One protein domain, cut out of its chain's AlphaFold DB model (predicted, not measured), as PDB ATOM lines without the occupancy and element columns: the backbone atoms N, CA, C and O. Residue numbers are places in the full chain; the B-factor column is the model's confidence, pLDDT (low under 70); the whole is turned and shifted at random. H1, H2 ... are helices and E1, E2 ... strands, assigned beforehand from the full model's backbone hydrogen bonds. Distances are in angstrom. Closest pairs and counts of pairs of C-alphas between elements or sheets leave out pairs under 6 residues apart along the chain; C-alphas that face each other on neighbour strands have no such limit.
ATOM      1  N   ASP A  20     -13.297 -35.879 -21.017       82.06
ATOM      2  CA  ASP A  20     -12.237 -36.712 -20.442       82.06
ATOM      3  C   ASP A  20     -12.515 -37.190 -19.007       82.06
ATOM      4  O   ASP A  20     -11.826 -38.082 -18.508       82.06
ATOM      5  N   ASP A  21     -13.507 -36.615 -18.318       83.75
ATOM      6  CA  ASP A  21     -13.810 -36.924 -16.915       83.75
ATOM      7  C   ASP A  21     -14.140 -38.411 -16.713       83.75
ATOM      8  O   ASP A  21     -13.615 -39.052 -15.800       83.75
ATOM      9  N   ILE A  22     -14.929 -39.002 -17.619       83.00
ATOM     10  CA  ILE A  22     -15.283 -40.425 -17.540       83.00
ATOM     11  C   ILE A  22     -14.059 -41.335 -17.689       83.00
ATOM     12  O   ILE A  22     -13.923 -42.308 -16.946       83.00
ATOM     13  N   TYR A  23     -13.133 -40.989 -18.587       83.81
ATOM     14  CA  TYR A  23     -11.920 -41.768 -18.835       83.81
ATOM     15  C   TYR A  23     -10.964 -41.692 -17.644       83.81
ATOM     16  O   TYR A  23     -10.448 -42.716 -17.202       83.81
ATOM     17  N   ARG A  24     -10.805 -40.505 -17.043       86.00
ATOM     18  CA  ARG A  24     -10.009 -40.331 -15.816       86.00
ATOM     19  C   ARG A  24     -10.578 -41.130 -14.646       86.00
ATOM     20  O   ARG A  24      -9.819 -41.688 -13.857       86.00
ATOM     21  N   LYS A  25     -11.907 -41.185 -14.506       86.81
ATOM     22  CA  LYS A  25     -12.565 -41.979 -13.457       86.81
ATOM     23  C   LYS A  25     -12.389 -43.481 -13.679       86.81
ATOM     24  O   LYS A  25     -12.078 -44.183 -12.721       86.81
ATOM     25  N   LEU A  26     -12.530 -43.951 -14.919       83.25
ATOM     26  CA  LEU A  26     -12.254 -45.341 -15.296       83.25
ATOM     27  C   LEU A  26     -10.808 -45.732 -14.977       83.25
ATOM     28  O   LEU A  26     -10.582 -46.749 -14.329       83.25
ATOM     29  N   GLU A  27      -9.837 -44.903 -15.362       84.56
ATOM     30  CA  GLU A  27      -8.420 -45.173 -15.113       84.56
ATOM     31  C   GLU A  27      -8.106 -45.252 -13.612       84.56
ATOM     32  O   GLU A  27      -7.421 -46.171 -13.164       84.56
ATOM     33  N   ARG A  28      -8.646 -44.320 -12.815       86.00
ATOM     34  CA  ARG A  28      -8.501 -44.345 -11.351       86.00
ATOM     35  C   ARG A  28      -9.069 -45.624 -10.745       86.00
ATOM     36  O   ARG A  28      -8.435 -46.185  -9.856       86.00
ATOM     37  N   TRP A  29     -10.227 -46.075 -11.226       85.25
ATOM     38  CA  TRP A  29     -10.856 -47.299 -10.735       85.25
ATOM     39  C   TRP A  29     -10.048 -48.555 -11.096       85.25
ATOM     40  O   TRP A  29      -9.745 -49.361 -10.219       85.25
ATOM     41  N   ILE A  30      -9.604 -48.681 -12.352       83.31
ATOM     42  CA  ILE A  30      -8.739 -49.789 -12.798       83.31
ATOM     43  C   ILE A  30      -7.484 -49.873 -11.917       83.31
ATOM     44  O   ILE A  30      -7.111 -50.948 -11.448       83.31
ATOM     45  N   ARG A  31      -6.873 -48.715 -11.632       83.12
ATOM     46  CA  ARG A  31      -5.677 -48.619 -10.792       83.12
ATOM     47  C   ARG A  31      -5.950 -49.010  -9.334       83.12
ATOM     48  O   ARG A  31      -5.085 -49.627  -8.722       83.12
ATOM     49  N   SER A  32      -7.126 -48.690  -8.780       84.38
ATOM     50  CA  SER A  32      -7.493 -49.089  -7.409       84.38
ATOM     51  C   SER A  32      -7.719 -50.592  -7.244       84.38
ATOM     52  O   SER A  32      -7.456 -51.124  -6.171       84.38
ATOM     53  N   GLU A  33      -8.139 -51.281  -8.304       81.69
ATOM     54  CA  GLU A  33      -8.331 -52.738  -8.306       81.69
ATOM     55  C   GLU A  33      -7.022 -53.509  -8.587       81.69
ATOM     56  O   GLU A  33      -7.034 -54.730  -8.723       81.69
ATOM     57  N   ASN A  34      -5.876 -52.814  -8.692       78.75
ATOM     58  CA  ASN A  34      -4.580 -53.375  -9.106       78.75
ATOM     59  C   ASN A  34      -4.630 -54.135 -10.446       78.75
ATOM     60  O   ASN A  34      -3.814 -55.023 -10.700       78.75
ATOM     61  N   VAL A  35      -5.570 -53.783 -11.325       76.94
ATOM     62  CA  VAL A  35      -5.655 -54.371 -12.661       76.94
ATOM     63  C   VAL A  35      -4.791 -53.538 -13.605       76.94
ATOM     64  O   VAL A  35      -4.883 -52.312 -13.639       76.94
ATOM     65  N   THR A  36      -3.921 -54.184 -14.380       71.25
ATOM     66  CA  THR A  36      -3.155 -53.492 -15.423       71.25
ATOM     67  C   THR A  36      -4.067 -53.155 -16.599       71.25
ATOM     68  O   THR A  36      -4.963 -53.929 -16.939       71.25
ATOM     69  N   ALA A  37      -3.840 -52.015 -17.258       66.50
ATOM     70  CA  ALA A  37      -4.620 -51.625 -18.436       66.50
ATOM     71  C   ALA A  37      -4.589 -52.707 -19.538       66.50
ATOM     72  O   ALA A  37      -5.612 -52.965 -20.163       66.50
ATOM     73  N   ASP A  38      -3.461 -53.411 -19.694       69.56
ATOM     74  CA  ASP A  38      -3.305 -54.530 -20.637       69.56
ATOM     75  C   ASP A  38      -4.148 -55.769 -20.278       69.56
ATOM     76  O   ASP A  38      -4.461 -56.594 -21.142       69.56
ATOM     77  N   GLY A  39      -4.527 -55.906 -19.003       70.00
ATOM     78  CA  GLY A  39      -5.395 -56.967 -18.496       70.00
ATOM     79  C   GLY A  39      -6.889 -56.683 -18.669       70.00
ATOM     80  O   GLY A  39      -7.704 -57.590 -18.490       70.00
ATOM     81  N   VAL A  40      -7.269 -55.452 -19.036       73.94
ATOM     82  CA  VAL A  40      -8.666 -55.040 -19.216       73.94
ATOM     83  C   VAL A  40      -8.997 -54.968 -20.702       73.94
ATOM     84  O   VAL A  40      -8.363 -54.252 -21.472       73.94
ATOM     85  N   ARG A  41     -10.050 -55.675 -21.118       75.69
ATOM     86  CA  ARG A  41     -10.622 -55.541 -22.463       75.69
ATOM     87  C   ARG A  41     -12.104 -55.236 -22.360       75.69
ATOM     88  O   ARG A  41     -12.832 -55.917 -21.641       75.69
ATOM     89  N   VAL A  42     -12.560 -54.240 -23.115       79.06
ATOM     90  CA  VAL A  42     -13.993 -53.971 -23.270       79.06
ATOM     91  C   VAL A  42     -14.581 -55.067 -24.158       79.06
ATOM     92  O   VAL A  42     -14.291 -55.123 -25.348       79.06
ATOM     93  N   ALA A  43     -15.381 -55.961 -23.575       85.31
ATOM     94  CA  ALA A  43     -16.052 -57.026 -24.323       85.31
ATOM     95  C   ALA A  43     -17.315 -56.514 -25.037       85.31
ATOM     96  O   ALA A  43     -17.598 -56.882 -26.180       85.31
ATOM     97  N   SER A  44     -18.064 -55.640 -24.368       86.06
ATOM     98  CA  SER A  44     -19.275 -55.025 -24.895       86.06
ATOM     99  C   SER A  44     -19.550 -53.675 -24.240       86.06
ATOM    100  O   SER A  44     -19.045 -53.372 -23.160       86.06
ATOM    101  N   ALA A  45     -20.362 -52.869 -24.914       86.12
ATOM    102  CA  ALA A  45     -20.897 -51.612 -24.423       86.12
ATOM    103  C   ALA A  45     -22.378 -51.505 -24.805       86.12
ATOM    104  O   ALA A  45     -22.756 -51.801 -25.942       86.12
ATOM    105  N   SER A  46     -23.196 -51.048 -23.860       88.56
ATOM    106  CA  SER A  46     -24.621 -50.780 -24.063       88.56
ATOM    107  C   SER A  46     -24.865 -49.278 -24.014       88.56
ATOM    108  O   SER A  46     -24.436 -48.588 -23.090       88.56
ATOM    109  N   PHE A  47     -25.588 -48.769 -25.001       87.56
ATOM    110  CA  PHE A  47     -25.954 -47.368 -25.135       87.56
ATOM    111  C   PHE A  47     -27.447 -47.209 -24.890       87.56
ATOM    112  O   PHE A  47     -28.244 -47.993 -25.400       87.56
ATOM    113  N   ALA A  48     -27.831 -46.171 -24.150       89.56
ATOM    114  CA  ALA A  48     -29.222 -45.778 -23.953       89.56
ATOM    115  C   ALA A  48     -29.363 -44.265 -24.156       89.56
ATOM    116  O   ALA A  48     -28.884 -43.462 -23.359       89.56
ATOM    117  N   LEU A  49     -30.025 -43.880 -25.241       86.94
ATOM    118  CA  LEU A  49     -30.289 -42.502 -25.634       86.94
ATOM    119  C   LEU A  49     -31.746 -42.176 -25.319       86.94
ATOM    120  O   LEU A  49     -32.639 -42.892 -25.763       86.94
ATOM    121  N   LYS A  50     -31.995 -41.094 -24.583       87.56
ATOM    122  CA  LYS A  50     -33.342 -40.546 -24.381       87.56
ATOM    123  C   LYS A  50     -33.497 -39.315 -25.259       87.56
ATOM    124  O   LYS A  50     -32.690 -38.394 -25.159       87.56
ATOM    125  N   PHE A  51     -34.509 -39.307 -26.115       84.75
ATOM    126  CA  PHE A  51     -34.812 -38.153 -26.953       84.75
ATOM    127  C   PHE A  51     -35.618 -37.123 -26.161       84.75
ATOM    128  O   PHE A  51     -36.395 -37.486 -25.278       84.75
ATOM    129  N   ALA A  52     -35.435 -35.841 -26.468       83.12
ATOM    130  CA  ALA A  52     -36.314 -34.807 -25.937       83.12
ATOM    131  C   ALA A  52     -37.754 -35.077 -26.408       83.12
ATOM    132  O   ALA A  52     -37.967 -35.474 -27.553       83.12
ATOM    133  N   ASN A  53     -38.730 -34.898 -25.519       80.19
ATOM    134  CA  ASN A  53     -40.147 -35.012 -25.842       80.19
ATOM    135  C   ASN A  53     -40.862 -33.763 -25.334       80.19
ATOM    136  O   ASN A  53     -40.825 -33.491 -24.136       80.19
ATOM    137  N   GLU A  54     -41.480 -33.016 -26.245       75.94
ATOM    138  CA  GLU A  54     -42.195 -31.769 -25.937       75.94
ATOM    139  C   GLU A  54     -43.695 -31.996 -25.669       75.94
ATOM    140  O   GLU A  54     -44.389 -31.082 -25.233       75.94
ATOM    141  N   THR A  61     -36.908 -43.693 -26.339       88.94
ATOM    142  CA  THR A  61     -35.582 -44.135 -25.907       88.94
ATOM    143  C   THR A  61     -35.029 -45.107 -26.938       88.94
ATOM    144  O   THR A  61     -35.699 -46.072 -27.300       88.94
ATOM    145  N   LEU A  62     -33.801 -44.873 -27.389       89.44
ATOM    146  CA  LEU A  62     -33.052 -45.794 -28.234       89.44
ATOM    147  C   LEU A  62     -31.991 -46.491 -27.387       89.44
ATOM    148  O   LEU A  62     -31.060 -45.848 -26.913       89.44
ATOM    149  N   ALA A  63     -32.123 -47.806 -27.224       91.62
ATOM    150  CA  ALA A  63     -31.096 -48.644 -26.618       91.62
ATOM    151  C   ALA A  63     -30.482 -49.593 -27.652       91.62
ATOM    152  O   ALA A  63     -31.216 -50.198 -28.446       91.62
ATOM    153  N   PHE A  64     -29.157 -49.712 -27.643       91.38
ATOM    154  CA  PHE A  64     -28.417 -50.609 -28.526       91.38
ATOM    155  C   PHE A  64     -27.100 -51.060 -27.897       91.38
ATOM    156  O   PHE A  64     -26.553 -50.393 -27.027       91.38
ATOM    157  N   ASP A  65     -26.581 -52.178 -28.383       90.31
ATOM    158  CA  ASP A  65     -25.380 -52.826 -27.875       90.31
ATOM    159  C   ASP A  65     -24.332 -52.933 -28.980       90.31
ATOM    160  O   ASP A  65     -24.656 -53.099 -30.165       90.31
ATOM    161  N   VAL A  66     -23.070 -52.844 -28.577       88.62
ATOM    162  CA  VAL A  66     -21.893 -53.087 -29.407       88.62
ATOM    163  C   VAL A  66     -20.999 -54.080 -28.678       88.62
ATOM    164  O   VAL A  66     -20.801 -53.966 -27.471       88.62
ATOM    165  N   SER A  67     -20.457 -55.060 -29.389       88.50
ATOM    166  CA  SER A  67     -19.530 -56.043 -28.836       88.50
ATOM    167  C   SER A  67     -18.374 -56.317 -29.787       88.50
ATOM    168  O   SER A  67     -18.498 -56.194 -31.009       88.50
ATOM    169  N   VAL A  68     -17.242 -56.725 -29.219       80.06
ATOM    170  CA  VAL A  68     -16.078 -57.153 -30.001       80.06
ATOM    171  C   VAL A  68     -16.378 -58.465 -30.752       80.06
ATOM    172  O   VAL A  68     -17.151 -59.285 -30.251       80.06
ATOM    173  N   PRO A  69     -15.785 -58.704 -31.940       76.75
ATOM    174  CA  PRO A  69     -14.851 -57.827 -32.644       76.75
ATOM    175  C   PRO A  69     -15.515 -56.689 -33.433       76.75
ATOM    176  O   PRO A  69     -14.900 -55.642 -33.526       76.75
ATOM    177  N   ASN A  70     -16.727 -56.854 -33.981       77.00
ATOM    178  CA  ASN A  70     -17.429 -55.825 -34.776       77.00
ATOM    179  C   ASN A  70     -18.942 -56.108 -34.861       77.00
ATOM    180  O   ASN A  70     -19.536 -56.142 -35.943       77.00
ATOM    181  N   SER A  71     -19.578 -56.378 -33.724       83.94
ATOM    182  CA  SER A  71     -20.998 -56.730 -33.669       83.94
ATOM    183  C   SER A  71     -21.809 -55.602 -33.045       83.94
ATOM    184  O   SER A  71     -21.380 -54.966 -32.088       83.94
ATOM    185  N   SER A  72     -23.000 -55.347 -33.585       87.44
ATOM    186  CA  SER A  72     -23.968 -54.428 -32.988       87.44
ATOM    187  C   SER A  72     -25.389 -54.826 -33.362       87.44
ATOM    188  O   SER A  72     -25.643 -55.247 -34.494       87.44
ATOM    189  N   ASN A  73     -26.326 -54.644 -32.430       90.00
ATOM    190  CA  ASN A  73     -27.755 -54.829 -32.684       90.00
ATOM    191  C   ASN A  73     -28.430 -53.590 -33.309       90.00
ATOM    192  O   ASN A  73     -29.645 -53.585 -33.480       90.00
ATOM    193  N   LEU A  74     -27.671 -52.562 -33.713       87.88
ATOM    194  CA  LEU A  74     -28.212 -51.426 -34.471       87.88
ATOM    195  C   LEU A  74     -28.822 -51.841 -35.815       87.88
ATOM    196  O   LEU A  74     -29.784 -51.227 -36.262       87.88
ATOM    197  N   LYS A  75     -28.301 -52.906 -36.437       84.69
ATOM    198  CA  LYS A  75     -28.793 -53.426 -37.725       84.69
ATOM    199  C   LYS A  75     -30.225 -53.961 -37.660       84.69
ATOM    200  O   LYS A  75     -30.877 -54.031 -38.691       84.69
ATOM    201  N   SER A  76     -30.703 -54.353 -36.477       88.06
ATOM    202  CA  SER A  76     -32.078 -54.823 -36.273       88.06
ATOM    203  C   SER A  76     -33.024 -53.724 -35.780       88.06
ATOM    204  O   SER A  76     -34.181 -54.005 -35.469       88.06
ATOM    205  N   LYS A  77     -32.554 -52.473 -35.680       88.25
ATOM    206  CA  LYS A  77     -33.387 -51.317 -35.328       88.25
ATOM    207  C   LYS A  77     -34.006 -50.698 -36.590       88.25
ATOM    208  O   LYS A  77     -33.422 -50.825 -37.664       88.25
ATOM    209  N   PRO A  78     -35.143 -49.984 -36.463       89.94
ATOM    210  CA  PRO A  78     -35.686 -49.168 -37.549       89.94
ATOM    211  C   PRO A  78     -34.629 -48.216 -38.121       89.94
ATOM    212  O   PRO A  78     -33.790 -47.720 -37.364       89.94
ATOM    213  N   ASP A  79     -34.682 -47.929 -39.423       87.38
ATOM    214  CA  ASP A  79     -33.632 -47.168 -40.117       87.38
ATOM    215  C   ASP A  79     -33.339 -45.804 -39.479       87.38
ATOM    216  O   ASP A  79     -32.176 -45.441 -39.306       87.38
ATOM    217  N   GLU A  80     -34.368 -45.083 -39.036       85.44
ATOM    218  CA  GLU A  80     -34.209 -43.802 -38.338       85.44
ATOM    219  C   GLU A  80     -33.365 -43.943 -37.060       85.44
ATOM    220  O   GLU A  80     -32.423 -43.184 -36.822       85.44
ATOM    221  N   HIS A  81     -33.645 -44.971 -36.257       86.19
ATOM    222  CA  HIS A  81     -32.892 -45.276 -35.041       86.19
ATOM    223  C   HIS A  81     -31.483 -45.790 -35.348       86.19
ATOM    224  O   HIS A  81     -30.534 -45.441 -34.644       86.19
ATOM    225  N   ARG A  82     -31.330 -46.591 -36.407       87.31
ATOM    226  CA  ARG A  82     -30.033 -47.093 -36.865       87.31
ATOM    227  C   ARG A  82     -29.102 -45.939 -37.234       87.31
ATOM    228  O   ARG A  82     -27.987 -45.883 -36.723       87.31
ATOM    229  N   VAL A  83     -29.574 -44.978 -38.031       88.38
ATOM    230  CA  VAL A  83     -28.795 -43.795 -38.441       88.38
ATOM    231  C   VAL A  83     -28.365 -42.955 -37.233       88.38
ATOM    232  O   VAL A  83     -27.225 -42.485 -37.175       88.38
ATOM    233  N   ILE A  84     -29.247 -42.777 -36.243       87.69
ATOM    234  CA  ILE A  84     -28.922 -42.058 -35.003       87.69
ATOM    235  C   ILE A  84     -27.842 -42.802 -34.205       87.69
ATOM    236  O   ILE A  84     -26.865 -42.187 -33.771       87.69
ATOM    237  N   GLY A  85     -27.993 -44.118 -34.030       84.94
ATOM    238  CA  GLY A  85     -27.025 -44.951 -33.316       84.94
ATOM    239  C   GLY A  85     -25.653 -44.982 -33.990       84.94
ATOM    240  O   GLY A  85     -24.637 -44.777 -33.330       84.94
ATOM    241  N   GLU A  86     -25.610 -45.129 -35.316       87.00
ATOM    242  CA  GLU A  86     -24.372 -45.068 -36.104       87.00
ATOM    243  C   GLU A  86     -23.676 -43.705 -35.970       87.00
ATOM    244  O   GLU A  86     -22.455 -43.630 -35.815       87.00
ATOM    245  N   ARG A  87     -24.443 -42.606 -35.978       85.69
ATOM    246  CA  ARG A  87     -23.908 -41.256 -35.750       85.69
ATOM    247  C   ARG A  87     -23.360 -41.090 -34.332       85.69
ATOM    248  O   ARG A  87     -22.353 -40.408 -34.154       85.69
ATOM    249  N   CYS A  88     -24.014 -41.689 -33.338       82.25
ATOM    250  CA  CYS A  88     -23.556 -41.680 -31.951       82.25
ATOM    251  C   CYS A  88     -22.193 -42.374 -31.822       82.25
ATOM    252  O   CYS A  88     -21.259 -41.779 -31.286       82.25
ATOM    253  N   LEU A  89     -22.046 -43.564 -32.413       81.69
ATOM    254  CA  LEU A  89     -20.789 -44.313 -32.401       81.69
ATOM    255  C   LEU A  89     -19.643 -43.550 -33.076       81.69
ATOM    256  O   LEU A  89     -18.566 -43.448 -32.499       81.69
ATOM    257  N   LYS A  90     -19.883 -42.928 -34.238       81.00
ATOM    258  CA  LYS A  90     -18.865 -42.135 -34.958       81.00
ATOM    259  C   LYS A  90     -18.355 -40.902 -34.206       81.00
ATOM    260  O   LYS A  90     -17.307 -40.384 -34.558       81.00
ATOM    261  N   ARG A  91     -19.118 -40.368 -33.247       72.94
ATOM    262  CA  ARG A  91     -18.688 -39.219 -32.426       72.94
ATOM    263  C   ARG A  91     -17.899 -39.645 -31.189       72.94
ATOM    264  O   ARG A  91     -17.201 -38.811 -30.606       72.94
ATOM    265  N   GLN A  92     -18.094 -40.888 -30.744       60.97
ATOM    266  CA  GLN A  92     -17.473 -41.434 -29.541       60.97
ATOM    267  C   GLN A  92     -16.200 -42.236 -29.814       60.97
ATOM    268  O   GLN A  92     -15.311 -42.193 -28.964       60.97
ATOM    269  N   GLY A  93     -16.128 -42.923 -30.960       55.91
ATOM    270  CA  GLY A  93     -14.865 -43.399 -31.534       55.91
ATOM    271  C   GLY A  93     -14.004 -42.238 -32.003       55.91
ATOM    272  O   GLY A  93     -12.771 -42.395 -31.934       55.91
TER     273      GLY A  93
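Overview. This is residues 20 to 54 and 61 to 93 of the 93 residues of an uncharacterized protein of Phycisphaeraceae bacterium (UniProt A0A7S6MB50). A two-stranded ribbon, E1 and E2, has H3 over one face with H2 beside it; H1 sits off to one side on a long link, residues 20 to 26 standing free. The 68 printed residues, with helices and strands in order H1 E1 E2 H2 H3, are mixed in class, the sheet antiparallel. The whole is loose, radius of gyration of the C-alphas 15.0 A, spanning 43 by 31 by 16 A.

Along the chain. Find C-alpha 21 at (-13.810, -36.924, -16.915); H1 runs 16.7 A to residue 32. E1, residues 44 to 50, and E2, 61 to 67, each run 20.2 A. H2 is residues 73 to 76, 5.6 A; H3, 79 to 92, runs 20.1 A to C-alpha 92 at (-17.473, -41.434, -29.541).

Arrangement. Between E1 and E2, antiparallel at 167 degrees, find N 47 and O 64 within hydrogen-bond range, 2.8 A. The closest C-alphas of E2 and H3, Leu 62 and His 81, are 6.8 A apart. H2 touches H3's residues 81 to 86 alone, closest C-alphas Leu 74 and Arg 82, 5.3 A. H1 is apart from E2, H2 and H3. Every O i to N i+4 pair is within range in H1 and H3; H2 is too short for one.

Size, cuts and confidence. Residues 55 to 60 are not printed; C-alphas 54 and 61 are 14.0 A apart. The pLDDT is under 70 at residues 37 to 38 and 92 to 93.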